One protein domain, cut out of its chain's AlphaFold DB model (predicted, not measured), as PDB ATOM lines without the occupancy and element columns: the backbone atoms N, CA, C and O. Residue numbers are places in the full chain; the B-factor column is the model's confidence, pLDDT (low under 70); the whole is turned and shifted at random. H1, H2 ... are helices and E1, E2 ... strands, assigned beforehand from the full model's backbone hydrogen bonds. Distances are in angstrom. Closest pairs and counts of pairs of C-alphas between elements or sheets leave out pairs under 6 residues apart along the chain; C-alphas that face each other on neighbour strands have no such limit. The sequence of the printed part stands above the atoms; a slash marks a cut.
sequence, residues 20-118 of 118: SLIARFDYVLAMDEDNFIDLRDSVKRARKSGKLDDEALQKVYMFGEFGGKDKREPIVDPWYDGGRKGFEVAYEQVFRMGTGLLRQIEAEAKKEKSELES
ATOM      1  N   SER A  20      54.347 -11.603  21.822       86.25
ATOM      2  CA  SER A  20      53.756 -11.269  20.519       86.25
ATOM      3  C   SER A  20      52.229 -11.169  20.537       86.25
ATOM      4  O   SER A  20      51.661 -10.518  19.666       86.25
ATOM      5  N   LEU A  21      51.553 -11.780  21.517       87.19
ATOM      6  CA  LEU A  21      50.105 -11.666  21.659       87.19
ATOM      7  C   LEU A  21      49.671 -10.249  22.034       87.19
ATOM      8  O   LEU A  21      48.584  -9.857  21.641       87.19
ATOM      9  N   ILE A  22      50.516  -9.451  22.695       90.69
ATOM     10  CA  ILE A  22      50.172  -8.067  23.071       90.69
ATOM     11  C   ILE A  22      49.834  -7.210  21.853       90.69
ATOM     12  O   ILE A  22      48.957  -6.360  21.927       90.69
ATOM     13  N   ALA A  23      50.477  -7.455  20.712       87.88
ATOM     14  CA  ALA A  23      50.172  -6.721  19.489       87.88
ATOM     15  C   ALA A  23      48.728  -6.951  18.993       87.88
ATOM     16  O   ALA A  23      48.230  -6.161  18.200       87.88
ATOM     17  N   ARG A  24      48.058  -8.019  19.449       90.00
ATOM     18  CA  ARG A  24      46.699  -8.402  19.038       90.00
ATOM     19  C   ARG A  24      45.599  -7.922  19.985       90.00
ATOM     20  O   ARG A  24      44.434  -8.093  19.648       90.00
ATOM     21  N   PHE A  25      45.950  -7.415  21.164       91.75
ATOM     22  CA  PHE A  25      44.989  -7.050  22.202       91.75
ATOM     23  C   PHE A  25      45.202  -5.606  22.637       91.75
ATOM     24  O   PHE A  25      46.336  -5.136  22.684       91.75
ATOM     25  N   ASP A  26      44.122  -4.930  23.001       92.12
ATOM     26  CA  ASP A  26      44.172  -3.569  23.545       92.12
ATOM     27  C   ASP A  26      44.379  -3.580  25.066       92.12
ATOM     28  O   ASP A  26      45.090  -2.739  25.611       92.12
ATOM     29  N   TYR A  27      43.853  -4.612  25.736       92.50
ATOM     30  CA  TYR A  27      44.009  -4.834  27.170       92.50
ATOM     31  C   TYR A  27      44.517  -6.249  27.446       92.50
ATOM     32  O   TYR A  27      43.936  -7.244  27.008       92.50
ATOM     33  N   VAL A  28      45.588  -6.343  28.228       94.19
ATOM     34  CA  VAL A  28      46.123  -7.576  28.802       94.19
ATOM     35  C   VAL A  28      46.052  -7.446  30.316       94.19
ATOM     36  O   VAL A  28      46.744  -6.623  30.916       94.19
ATOM     37  N   LEU A  29      45.189  -8.255  30.925       94.75
ATOM     38  CA  LEU A  29      44.818  -8.134  32.330       94.75
ATOM     39  C   LEU A  29      45.579  -9.160  33.174       94.75
ATOM     40  O   LEU A  29      45.473 -10.366  32.952       94.75
ATOM     41  N   ALA A  30      46.333  -8.677  34.156       94.44
ATOM     42  CA  ALA A  30      46.970  -9.496  35.175       94.44
ATOM     43  C   ALA A  30      46.000  -9.758  36.336       94.44
ATOM     44  O   ALA A  30      45.366  -8.824  36.830       94.44
ATOM     45  N   MET A  31      45.902 -11.013  36.781       93.38
ATOM     46  CA  MET A  31      45.027 -11.391  37.899       93.38
ATOM     47  C   MET A  31      45.606 -11.010  39.267       93.38
ATOM     48  O   MET A  31      44.854 -10.669  40.171       93.38
ATOM     49  N   ASP A  32      46.929 -11.028  39.401       93.19
ATOM     50  CA  ASP A  32      47.662 -10.729  40.630       93.19
ATOM     51  C   ASP A  32      48.930  -9.901  40.321       93.19
ATOM     52  O   ASP A  32      49.225  -9.586  39.160       93.19
ATOM     53  N   GLU A  33      49.669  -9.517  41.365       92.75
ATOM     54  CA  GLU A  33      50.889  -8.710  41.228       92.75
ATOM     55  C   GLU A  33      52.027  -9.461  40.522       92.75
ATOM     56  O   GLU A  33      52.731  -8.868  39.700       92.75
ATOM     57  N   ASP A  34      52.181 -10.760  40.773       92.44
ATOM     58  CA  ASP A  34      53.243 -11.570  40.170       92.44
ATOM     59  C   ASP A  34      53.040 -11.700  38.654       92.44
ATOM     60  O   ASP A  34      53.951 -11.457  37.863       92.44
ATOM     61  N   ASN A  35      51.804 -11.964  38.227       92.62
ATOM     62  CA  ASN A  35      51.392 -12.013  36.826       92.62
ATOM     63  C   ASN A  35      51.647 -10.652  36.167       92.62
ATOM     64  O   ASN A  35      52.120 -10.590  35.032       92.62
ATOM     65  N   PHE A  36      51.369  -9.550  36.867       94.38
ATOM     66  CA  PHE A  36      51.597  -8.204  36.349       94.38
ATOM     67  C   PHE A  36      53.086  -7.919  36.130       94.38
ATOM     68  O   PHE A  36      53.474  -7.417  35.068       94.38
ATOM     69  N   ILE A  37      53.931  -8.265  37.101       94.38
ATOM     70  CA  ILE A  37      55.386  -8.117  37.006       94.38
ATOM     71  C   ILE A  37      55.925  -8.972  35.853       94.38
ATOM     72  O   ILE A  37      56.615  -8.447  34.971       94.38
ATOM     73  N   ASP A  38      55.536 -10.246  35.789       94.19
ATOM     74  CA  ASP A  38      55.984 -11.194  34.767       94.19
ATOM     75  C   ASP A  38      55.574 -10.782  33.351       94.19
ATOM     76  O   ASP A  38      56.381 -10.878  32.411       94.19
ATOM     77  N   LEU A  39      54.340 -10.291  33.179       93.75
ATOM     78  CA  LEU A  39      53.866  -9.742  31.909       93.75
ATOM     79  C   LEU A  39      54.746  -8.580  31.494       93.75
ATOM     80  O   LEU A  39      55.352  -8.624  30.422       93.75
ATOM     81  N   ARG A  40      54.859  -7.563  32.354       94.44
ATOM     82  CA  ARG A  40      55.601  -6.334  32.054       94.44
ATOM     83  C   ARG A  40      57.053  -6.620  31.734       94.44
ATOM     84  O   ARG A  40      57.585  -6.052  30.782       94.44
ATOM     85  N   ASP A  41      57.698  -7.510  32.471       94.94
ATOM     86  CA  ASP A  41      59.087  -7.870  32.213       94.94
ATOM     87  C   ASP A  41      59.248  -8.649  30.907       94.94
ATOM     88  O   ASP A  41      60.195  -8.408  30.151       94.94
ATOM     89  N   SER A  42      58.285  -9.506  30.571       93.19
ATOM     90  CA  SER A  42      58.237 -10.174  29.270       93.19
ATOM     91  C   SER A  42      58.048  -9.183  28.116       93.19
ATOM     92  O   SER A  42      58.746  -9.301  27.103       93.19
ATOM     93  N   VAL A  43      57.198  -8.162  28.279       93.50
ATOM     94  CA  VAL A  43      57.021  -7.074  27.298       93.50
ATOM     95  C   VAL A  43      58.304  -6.266  27.146       93.50
ATOM     96  O   VAL A  43      58.774  -6.067  26.030       93.50
ATOM     97  N   LYS A  44      58.924  -5.840  28.258       94.31
ATOM     98  CA  LYS A  44      60.180  -5.070  28.247       94.31
ATOM     99  C   LYS A  44      61.275  -5.811  27.488       94.31
ATOM    100  O   LYS A  44      61.995  -5.196  26.705       94.31
ATOM    101  N   ARG A  45      61.415  -7.124  27.708       94.31
ATOM    102  CA  ARG A  45      62.387  -7.959  26.984       94.31
ATOM    103  C   ARG A  45      62.081  -8.004  25.488       94.31
ATOM    104  O   ARG A  45      62.985  -7.802  24.683       94.31
ATOM    105  N   ALA A  46      60.820  -8.218  25.115       92.00
ATOM    106  CA  ALA A  46      60.404  -8.259  23.716       92.00
ATOM    107  C   ALA A  46      60.614  -6.911  23.001       92.00
ATOM    108  O   ALA A  46      61.162  -6.891  21.896       92.00
ATOM    109  N   ARG A  47      60.299  -5.795  23.667       92.94
ATOM    110  CA  ARG A  47      60.573  -4.430  23.196       92.94
ATOM    111  C   ARG A  47      62.067  -4.198  22.970       92.94
ATOM    112  O   ARG A  47      62.461  -3.775  21.892       92.94
ATOM    113  N   LYS A  48      62.922  -4.548  23.942       91.94
ATOM    114  CA  LYS A  48      64.389  -4.439  23.793       91.94
ATOM    115  C   LYS A  48      64.926  -5.236  22.601       91.94
ATOM    116  O   LYS A  48      65.930  -4.849  22.021       91.94
ATOM    117  N   SER A  49      64.263  -6.335  22.238       91.50
ATOM    118  CA  SER A  49      64.606  -7.136  21.058       91.50
ATOM    119  C   SER A  49      63.977  -6.651  19.742       91.50
ATOM    120  O   SER A  49      64.102  -7.345  18.738       91.50
ATOM    121  N   GLY A  50      63.275  -5.510  19.738       90.38
ATOM    122  CA  GLY A  50      62.613  -4.947  18.553       90.38
ATOM    123  C   GLY A  50      61.362  -5.703  18.095       90.38
ATOM    124  O   GLY A  50      60.923  -5.523  16.965       90.38
ATOM    125  N   LYS A  51      60.797  -6.579  18.938       89.19
ATOM    126  CA  LYS A  51      59.633  -7.417  18.587       89.19
ATOM    127  C   LYS A  51      58.286  -6.766  18.896       89.19
ATOM    128  O   LYS A  51      57.268  -7.270  18.439       89.19
ATOM    129  N   LEU A  52      58.282  -5.726  19.726       91.50
ATOM    130  CA  LEU A  52      57.099  -4.978  20.144       91.50
ATOM    131  C   LEU A  52      57.424  -3.486  20.149       91.50
ATOM    132  O   LEU A  52      58.581  -3.111  20.364       91.50
ATOM    133  N   ASP A  53      56.395  -2.675  19.935       90.38
ATOM    134  CA  ASP A  53      56.453  -1.218  19.996       90.38
ATOM    135  C   ASP A  53      56.547  -0.681  21.439       90.38
ATOM    136  O   ASP A  53      56.552  -1.420  22.433       90.38
ATOM    137  N   ASP A  54      56.670   0.643  21.544       86.81
ATOM    138  CA  ASP A  54      56.753   1.357  22.818       86.81
ATOM    139  C   ASP A  54      55.403   1.403  23.563       86.81
ATOM    140  O   ASP A  54      55.380   1.568  24.788       86.81
ATOM    141  N   GLU A  55      54.290   1.201  22.853       90.56
ATOM    142  CA  GLU A  55      52.922   1.229  23.385       90.56
ATOM    143  C   GLU A  55      52.525  -0.097  24.046       90.56
ATOM    144  O   GLU A  55      51.683  -0.118  24.943       90.56
ATOM    145  N   ALA A  56      53.187  -1.206  23.706       92.50
ATOM    146  CA  ALA A  56      52.903  -2.537  24.239       92.50
ATOM    147  C   ALA A  56      52.900  -2.609  25.779       92.50
ATOM    148  O   ALA A  56      52.183  -3.417  26.365       92.50
ATOM    149  N   LEU A  57      53.691  -1.772  26.458       93.06
ATOM    150  CA  LEU A  57      53.716  -1.708  27.926       93.06
ATOM    151  C   LEU A  57      52.510  -0.995  28.543       93.06
ATOM    152  O   LEU A  57      52.265  -1.171  29.740       93.06
ATOM    153  N   GLN A  58      51.820  -0.169  27.763       93.69
ATOM    154  CA  GLN A  58      50.635   0.570  28.191       93.69
ATOM    155  C   GLN A  58      49.394  -0.320  28.157       93.69
ATOM    156  O   GLN A  58      48.497  -0.116  28.953       93.69
ATOM    157  N   LYS A  59      49.408  -1.371  27.330       94.31
ATOM    158  CA  LYS A  59      48.328  -2.358  27.187       94.31
ATOM    159  C   LYS A  59      48.228  -3.360  28.345       94.31
ATOM    160  O   LYS A  59      47.336  -4.201  28.348       94.31
ATOM    161  N   VAL A  60      49.163  -3.338  29.301       94.31
ATOM    162  CA  VAL A  60      49.213  -4.287  30.428       94.31
ATOM    163  C   VAL A  60      48.717  -3.617  31.703       94.31
ATOM    164  O   VAL A  60      49.366  -2.691  32.195       94.31
ATOM    165  N   TYR A  61      47.645  -4.159  32.278       94.19
ATOM    166  CA  TYR A  61      46.949  -3.610  33.443       94.19
ATOM    167  C   TYR A  61      46.759  -4.674  34.530       94.19
ATOM    168  O   TYR A  61      46.631  -5.860  34.215       94.19
ATOM    169  N   MET A  62      46.694  -4.277  35.804       95.00
ATOM    170  CA  MET A  62      46.132  -5.156  36.837       95.00
ATOM    171  C   MET A  62      44.609  -5.152  36.736       95.00
ATOM    172  O   MET A  62      43.997  -4.093  36.639       95.00
ATOM    173  N   PHE A  63      43.971  -6.322  36.804       95.00
ATOM    174  CA  PHE A  63      42.513  -6.378  36.680       95.00
ATOM    175  C   PHE A  63      41.810  -5.668  37.852       95.00
ATOM    176  O   PHE A  63      40.792  -5.005  37.658       95.00
ATOM    177  N   GLY A  64      42.418  -5.707  39.043       93.44
ATOM    178  CA  GLY A  64      41.961  -4.969  40.220       93.44
ATOM    179  C   GLY A  64      41.851  -3.453  40.029       93.44
ATOM    180  O   GLY A  64      41.073  -2.814  40.733       93.44
ATOM    181  N   GLU A  65      42.532  -2.859  39.044       94.12
ATOM    182  CA  GLU A  65      42.393  -1.426  38.736       94.12
ATOM    183  C   GLU A  65      40.962  -1.059  38.312       94.12
ATOM    184  O   GLU A  65      40.505   0.059  38.553       94.12
ATOM    185  N   PHE A  66      40.217  -2.014  37.752       94.44
ATOM    186  CA  PHE A  66      38.910  -1.789  37.139       94.44
ATOM    187  C   PHE A  66      37.736  -2.036  38.092       94.44
ATOM    188  O   PHE A  66      36.741  -2.645  37.725       94.44
ATOM    189  N   GLY A  67      37.814  -1.551  39.329       88.00
ATOM    190  CA  GLY A  67      36.741  -1.728  40.319       88.00
ATOM    191  C   GLY A  67      37.080  -2.713  41.434       88.00
ATOM    192  O   GLY A  67      36.180  -3.224  42.104       88.00
ATOM    193  N   GLY A  68      38.366  -2.968  41.664       84.94
ATOM    194  CA  GLY A  68      38.838  -3.500  42.931       84.94
ATOM    195  C   GLY A  68      38.549  -2.552  44.102       84.94
ATOM    196  O   GLY A  68      38.223  -1.375  43.932       84.94
ATOM    197  N   LYS A  69      38.639  -3.084  45.319       85.69
ATOM    198  CA  LYS A  69      38.536  -2.331  46.578       85.69
ATOM    199  C   LYS A  69      39.681  -1.332  46.714       85.69
ATOM    200  O   LYS A  69      39.507  -0.266  47.300       85.69
ATOM    201  N   ASP A  70      40.831  -1.680  46.157       84.62
ATOM    202  CA  ASP A  70      41.983  -0.820  45.961       84.62
ATOM    203  C   ASP A  70      42.474  -0.940  44.509       84.62
ATOM    204  O   ASP A  70      42.005  -1.766  43.726       84.62
ATOM    205  N   LYS A  71      43.424  -0.081  44.127       76.25
ATOM    206  CA  LYS A  71      43.947  -0.032  42.754       76.25
ATOM    207  C   LYS A  71      44.750  -1.274  42.349       76.25
ATOM    208  O   LYS A  71      45.219  -1.321  41.221       76.25
ATOM    209  N   ARG A  72      44.997  -2.222  43.254       83.62
ATOM    210  CA  ARG A  72      45.860  -3.385  43.005       83.62
ATOM    211  C   ARG A  72      45.291  -4.666  43.593       83.62
ATOM    212  O   ARG A  72      46.058  -5.570  43.897       83.62
ATOM    213  N   GLU A  73      43.971  -4.750  43.742       91.56
ATOM    214  CA  GLU A  73      43.356  -5.896  44.402       91.56
ATOM    215  C   GLU A  73      43.707  -7.164  43.617       91.56
ATOM    216  O   GLU A  73      43.298  -7.278  42.454       91.56
ATOM    217  N   PRO A  74      44.455  -8.107  44.214       92.56
ATOM    218  CA  PRO A  74      44.730  -9.369  43.565       92.56
ATOM    219  C   PRO A  74      43.456 -10.215  43.568       92.56
ATOM    220  O   PRO A  74      42.737 -10.309  44.572       92.56
ATOM    221  N   ILE A  75      43.180 -10.849  42.436       90.88
ATOM    222  CA  ILE A  75      42.178 -11.904  42.360       90.88
ATOM    223  C   ILE A  75      42.754 -13.117  43.074       90.88
ATOM    224  O   ILE A  75      43.867 -13.557  42.787       90.88
ATOM    225  N   VAL A  76      41.988 -13.642  44.021       88.06
ATOM    226  CA  VAL A  76      42.379 -14.817  44.794       88.06
ATOM    227  C   VAL A  76      42.462 -16.030  43.870       88.06
ATOM    228  O   VAL A  76      41.542 -16.265  43.086       88.06
ATOM    229  N   ASP A  77      43.534 -16.818  43.984       86.00
ATOM    230  CA  ASP A  77      43.639 -18.086  43.264       86.00
ATOM    231  C   ASP A  77      42.625 -19.095  43.843       86.00
ATOM    232  O   ASP A  77      42.776 -19.560  44.983       86.00
ATOM    233  N   PRO A  78      41.581 -19.464  43.079       85.62
ATOM    234  CA  PRO A  78      40.503 -20.298  43.590       85.62
ATOM    235  C   PRO A  78      40.938 -21.744  43.864       85.62
ATOM    236  O   PRO A  78      40.222 -22.476  44.553       85.62
ATOM    237  N   TRP A  79      42.092 -22.178  43.346       80.50
ATOM    238  CA  TRP A  79      42.578 -23.550  43.498       80.50
ATOM    239  C   TRP A  79      43.156 -23.836  44.883       80.50
ATOM    240  O   TRP A  79      43.139 -24.989  45.317       80.50
ATOM    241  N   TYR A  80      43.626 -22.808  45.589       74.56
ATOM    242  CA  TYR A  80      44.268 -22.959  46.896       74.56
ATOM    243  C   TYR A  80      43.351 -22.568  48.068       74.56
ATOM    244  O   TYR A  80      43.499 -23.114  49.163       74.56
ATOM    245  N   ASP A  81      42.338 -21.724  47.838       66.62
ATOM    246  CA  ASP A  81      41.524 -21.119  48.903       66.62
ATOM    247  C   ASP A  81      40.192 -21.841  49.194       66.62
ATOM    248  O   ASP A  81      39.086 -21.315  49.052       66.62
ATOM    249  N   GLY A  82      40.285 -23.069  49.710       67.50
ATOM    250  CA  GLY A  82      39.151 -23.715  50.390       67.50
ATOM    251  C   GLY A  82      38.050 -24.244  49.460       67.50
ATOM    252  O   GLY A  82      36.875 -24.291  49.839       67.50
ATOM    253  N   GLY A  83      38.416 -24.662  48.245       78.44
ATOM    254  CA  GLY A  83      37.509 -25.299  47.293       78.44
ATOM    255  C   GLY A  83      36.435 -24.335  46.790       78.44
ATOM    256  O   GLY A  83      36.741 -23.250  46.312       78.44
ATOM    257  N   ARG A  84      35.153 -24.710  46.902       82.94
ATOM    258  CA  ARG A  84      34.021 -23.943  46.336       82.94
ATOM    259  C   ARG A  84      33.993 -22.469  46.761       82.94
ATOM    260  O   ARG A  84      33.592 -21.625  45.968       82.94
ATOM    261  N   LYS A  85      34.428 -22.165  47.988       85.06
ATOM    262  CA  LYS A  85      34.431 -20.799  48.522       85.06
ATOM    263  C   LYS A  85      35.450 -19.899  47.812       85.06
ATOM    264  O   LYS A  85      35.134 -18.747  47.539       85.06
ATOM    265  N   GLY A  86      36.629 -20.423  47.473       87.25
ATOM    266  CA  GLY A  86      37.640 -19.690  46.706       87.25
ATOM    267  C   GLY A  86      37.128 -19.301  45.319       87.25
ATOM    268  O   GLY A  86      37.286 -18.159  44.898       87.25
ATOM    269  N   PHE A  87      36.408 -20.211  44.654       90.62
ATOM    270  CA  PHE A  87      35.760 -19.924  43.369       90.62
ATOM    271  C   PHE A  87      34.663 -18.859  43.468       90.62
ATOM    272  O   PHE A  87      34.556 -18.025  42.573       90.62
ATOM    273  N   GLU A  88      33.857 -18.866  44.531       91.06
ATOM    274  CA  GLU A  88      32.811 -17.856  44.742       91.06
ATOM    275  C   GLU A  88      33.416 -16.457  44.922       91.06
ATOM    276  O   GLU A  88      33.005 -15.514  44.246       91.06
ATOM    277  N   VAL A  89      34.469 -16.339  45.736       91.44
ATOM    278  CA  VAL A  89      35.193 -15.072  45.932       91.44
ATOM    279  C   VAL A  89      35.840 -14.595  44.631       91.44
ATOM    280  O   VAL A  89      35.658 -13.440  44.245       91.44
ATOM    281  N   ALA A  90      36.556 -15.474  43.923       92.06
ATOM    282  CA  ALA A  90      37.194 -15.127  42.656       92.06
ATOM    283  C   ALA A  90      36.162 -14.694  41.600       92.06
ATOM    284  O   ALA A  90      36.394 -13.736  40.862       92.06
ATOM    285  N   TYR A  91      34.995 -15.347  41.557       93.19
ATOM    286  CA  TYR A  91      33.894 -14.963  40.675       93.19
ATOM    287  C   TYR A  91      33.373 -13.558  40.993       93.19
ATOM    288  O   TYR A  91      33.253 -12.734  40.086       93.19
ATOM    289  N   GLU A  92      33.104 -13.253  42.264       94.25
ATOM    290  CA  GLU A  92      32.652 -11.920  42.676       94.25
ATOM    291  C   GLU A  92      33.676 -10.831  42.330       94.25
ATOM    292  O   GLU A  92      33.301  -9.750  41.862       94.25
ATOM    293  N   GLN A  93      34.969 -11.113  42.523       94.50
ATOM    294  CA  GLN A  93      36.055 -10.206  42.148       94.50
ATOM    295  C   GLN A  93      36.071  -9.959  40.636       94.50
ATOM    296  O   GLN A  93      35.979  -8.807  40.207       94.50
ATOM    297  N   VAL A  94      36.105 -11.022  39.825       94.38
ATOM    298  CA  VAL A  94      36.116 -10.935  38.355       94.38
ATOM    299  C   VAL A  94      34.872 -10.227  37.824       94.38
ATOM    300  O   VAL A  94      34.980  -9.393  36.928       94.38
ATOM    301  N   PHE A  95      33.691 -10.507  38.377       94.88
ATOM    302  CA  PHE A  95      32.445  -9.877  37.948       94.88
ATOM    303  C   PHE A  95      32.443  -8.369  38.226       94.88
ATOM    304  O   PHE A  95      32.097  -7.564  37.353       94.88
ATOM    305  N   ARG A  96      32.876  -7.969  39.428       95.44
ATOM    306  CA  ARG A  96      32.984  -6.555  39.806       95.44
ATOM    307  C   ARG A  96      33.991  -5.827  38.918       95.44
ATOM    308  O   ARG A  96      33.664  -4.767  38.383       95.44
ATOM    309  N   MET A  97      35.173  -6.413  38.736       95.25
ATOM    310  CA  MET A  97      36.251  -5.821  37.944       95.25
ATOM    311  C   MET A  97      35.900  -5.755  36.448       95.25
ATOM    312  O   MET A  97      36.131  -4.749  35.785       95.25
ATOM    313  N   GLY A  98      35.251  -6.790  35.909       95.81
ATOM    314  CA  GLY A  98      34.770  -6.803  34.525       95.81
ATOM    315  C   GLY A  98      33.708  -5.734  34.266       95.81
ATOM    316  O   GLY A  98      33.743  -5.057  33.240       95.81
ATOM    317  N   THR A  99      32.805  -5.517  35.227       95.81
ATOM    318  CA  THR A  99      31.806  -4.441  35.143       95.81
ATOM    319  C   THR A  99      32.462  -3.058  35.148       95.81
ATOM    320  O   THR A  99      32.032  -2.172  34.411       95.81
ATOM    321  N   GLY A 100      33.497  -2.846  35.966       95.44
ATOM    322  CA  GLY A 100      34.225  -1.576  35.978       95.44
ATOM    323  C   GLY A 100      35.033  -1.344  34.701       95.44
ATOM    324  O   GLY A 100      35.016  -0.229  34.183       95.44
ATOM    325  N   LEU A 101      35.645  -2.392  34.140       95.69
ATOM    326  CA  LEU A 101      36.357  -2.317  32.861       95.69
ATOM    327  C   LEU A 101      35.409  -1.914  31.729       95.69
ATOM    328  O   LEU A 101      35.716  -0.997  30.972       95.69
ATOM    329  N   LEU A 102      34.229  -2.539  31.649       96.25
ATOM    330  CA  LEU A 102      33.233  -2.201  30.630       96.25
ATOM    331  C   LEU A 102      32.824  -0.723  30.706       96.25
ATOM    332  O   LEU A 102      32.797  -0.041  29.686       96.25
ATOM    333  N   ARG A 103      32.584  -0.204  31.916       95.69
ATOM    334  CA  ARG A 103      32.257   1.219  32.118       95.69
ATOM    335  C   ARG A 103      33.372   2.150  31.653       95.69
ATOM    336  O   ARG A 103      33.079   3.223  31.134       95.69
ATOM    337  N   GLN A 104      34.632   1.770  31.865       94.00
ATOM    338  CA  GLN A 104      35.765   2.559  31.395       94.00
ATOM    339  C   GLN A 104      35.821   2.579  29.865       94.00
ATOM    340  O   GLN A 104      35.898   3.662  29.288       94.00
ATOM    341  N   ILE A 105      35.698   1.416  29.220       95.31
ATOM    342  CA  ILE A 105      35.687   1.302  27.754       95.31
ATOM    343  C   ILE A 105      34.545   2.138  27.156       95.31
ATOM    344  O   ILE A 105      34.749   2.888  26.204       95.31
ATOM    345  N   GLU A 106      33.345   2.077  27.736       95.19
ATOM    346  CA  GLU A 106      32.204   2.891  27.300       95.19
ATOM    347  C   GLU A 106      32.455   4.399  27.459       95.19
ATOM    348  O   GLU A 106      32.049   5.196  26.608       95.19
ATOM    349  N   ALA A 107      33.124   4.811  28.540       94.31
ATOM    350  CA  ALA A 107      33.464   6.209  28.782       94.31
ATOM    351  C   ALA A 107      34.518   6.729  27.790       94.31
ATOM    352  O   ALA A 107      34.372   7.844  27.283       94.31
ATOM    353  N   GLU A 108      35.540   5.925  27.493       92.50
ATOM    354  CA  GLU A 108      36.569   6.224  26.491       92.50
ATOM    355  C   GLU A 108      35.942   6.353  25.097       92.50
ATOM    356  O   GLU A 108      36.075   7.400  24.461       92.50
ATOM    357  N   ALA A 109      35.116   5.384  24.690       93.19
ATOM    358  CA  ALA A 109      34.403   5.420  23.412       93.19
ATOM    359  C   ALA A 109      33.479   6.645  23.276       93.19
ATOM    360  O   ALA A 109      33.373   7.257  22.210       93.19
ATOM    361  N   LYS A 110      32.801   7.046  24.361       93.81
ATOM    362  CA  LYS A 110      31.955   8.249  24.364       93.81
ATOM    363  C   LYS A 110      32.779   9.527  24.202       93.81
ATOM    364  O   LYS A 110      32.330  10.448  23.518       93.81
ATOM    365  N   LYS A 111      33.951   9.593  24.837       92.31
ATOM    366  CA  LYS A 111      34.856  10.740  24.743       92.31
ATOM    367  C   LYS A 111      35.392  10.894  23.320       92.31
ATOM    368  O   LYS A 111      35.252  11.973  22.750       92.31
ATOM    369  N   GLU A 112      35.885   9.814  22.721       90.62
ATOM    370  CA  GLU A 112      36.365   9.804  21.333       90.62
ATOM    371  C   GLU A 112      35.279  10.257  20.351       90.62
ATOM    372  O   GLU A 112      35.520  11.100  19.489       90.62
ATOM    373  N   LYS A 113      34.045   9.769  20.529       89.62
ATOM    374  CA  LYS A 113      32.910  10.198  19.707       89.62
ATOM    375  C   LYS A 113      32.640  11.701  19.829       89.62
ATOM    376  O   LYS A 113      32.384  12.349  18.822       89.62
ATOM    377  N   SER A 114      32.714  12.259  21.040       87.31
ATOM    378  CA  SER A 114      32.500  13.697  21.241       87.31
ATOM    379  C   SER A 114      33.600  14.563  20.620       87.31
ATOM    380  O   SER A 114      33.303  15.646  20.125       87.31
ATOM    381  N   GLU A 115      34.846  14.082  20.595       86.69
ATOM    382  CA  GLU A 115      35.979  14.780  19.973       86.69
ATOM    383  C   GLU A 115      35.914  14.753  18.437       86.69
ATOM    384  O   GLU A 115      36.370  15.692  17.797       86.69
ATOM    385  N   LEU A 116      35.311  13.716  17.844       80.62
ATOM    386  CA  LEU A 116      35.081  13.608  16.395       80.62
ATOM    387  C   LEU A 116      33.900  14.452  15.889       80.62
ATOM    388  O   LEU A 116      33.851  14.791  14.707       80.62
ATOM    389  N   GLU A 117      32.927  14.743  16.754       77.19
ATOM    390  CA  GLU A 117      31.731  15.541  16.437       77.19
ATOM    391  C   GLU A 117      31.919  17.051  16.707       77.19
ATOM    392  O   GLU A 117      30.998  17.831  16.449       77.19
ATOM    393  N   SER A 118      33.092  17.457  17.215       64.56
ATOM    394  CA  SER A 118      33.478  18.847  17.531       64.56
ATOM    395  C   SER A 118      34.381  19.455  16.461       64.56
ATOM    396  O   SER A 118      34.239  20.673  16.206       64.56
TER     397      SER A 118
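This is residues 20 to 118 of the 118 residues of the protein "LMWPc domain-containing protein" of Dothistroma septosporum (strain NZE10 / CBS 128990) (UniProt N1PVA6). A two-stranded parallel ribbon, E1 and E2, has H2 packed on it, and the long helix H4 runs past this small unit, meeting it through short H3. Residues 105 to 118, mostly the last part of H4, stick out. The 99 printed residues hold four named helices and two named strands, in the order H1, E1, H2, E2, H3, H4, and the class is mostly helix. The whole is loose, with a radius of gyration of the C-alphas of 16.0 A, and flat, spanning 50 by 39 by 21 A.

Strand E1 is residues 28 to 30 and E2 residues 60 to 62. H2, residues 33 to 48, is 22.5 A long. H1 is residues 20 to 24, with C-alpha 20 at (53.756, -11.269, 20.519), and H3 is residues 63 to 66. H4, residues 84 to 116, is 48.0 A long, from C-alpha 84 at (34.021, -23.943, 46.336) to C-alpha 116 at (35.081, 13.608, 16.395).

E1 and E2 are parallel neighbours at 34 degrees, with N 30 and O 61 within hydrogen-bond range at 2.8 A. E1, H2 and E2 form a strand-helix-strand unit, two parallel strands joined through a helix, with a right-handed crossover. The closest C-alphas of H2 and E2, those of Phe 36 and Met 62, are 6.3 A apart. H1 and H2 are close but not clearly touching; their closest C-alphas, Ser 20 and Ala 46, are 8.0 A apart. H3 touches H4 at residues 97 to 104 alone, the closest C-alphas being Phe 66 and Gly 100, 4.8 A. H4 is apart from H2, E1 and E2. Every O i to N i+4 pair is within hydrogen-bond range in H2 and H4; H1 has 0 of 1, but 2 of 2 O i to N i+3 pairs, and H3 is too short for an O i to N i+4 pair.

The C-alphas farthest apart, Gly 82 and Ser 118, are 54.1 A apart. The printed part has no cut. The links H2 to E2 and H3 to H4 are long. Mean pLDDT of the printed part is 90.3; residues 81, 82 and 118 are under 70.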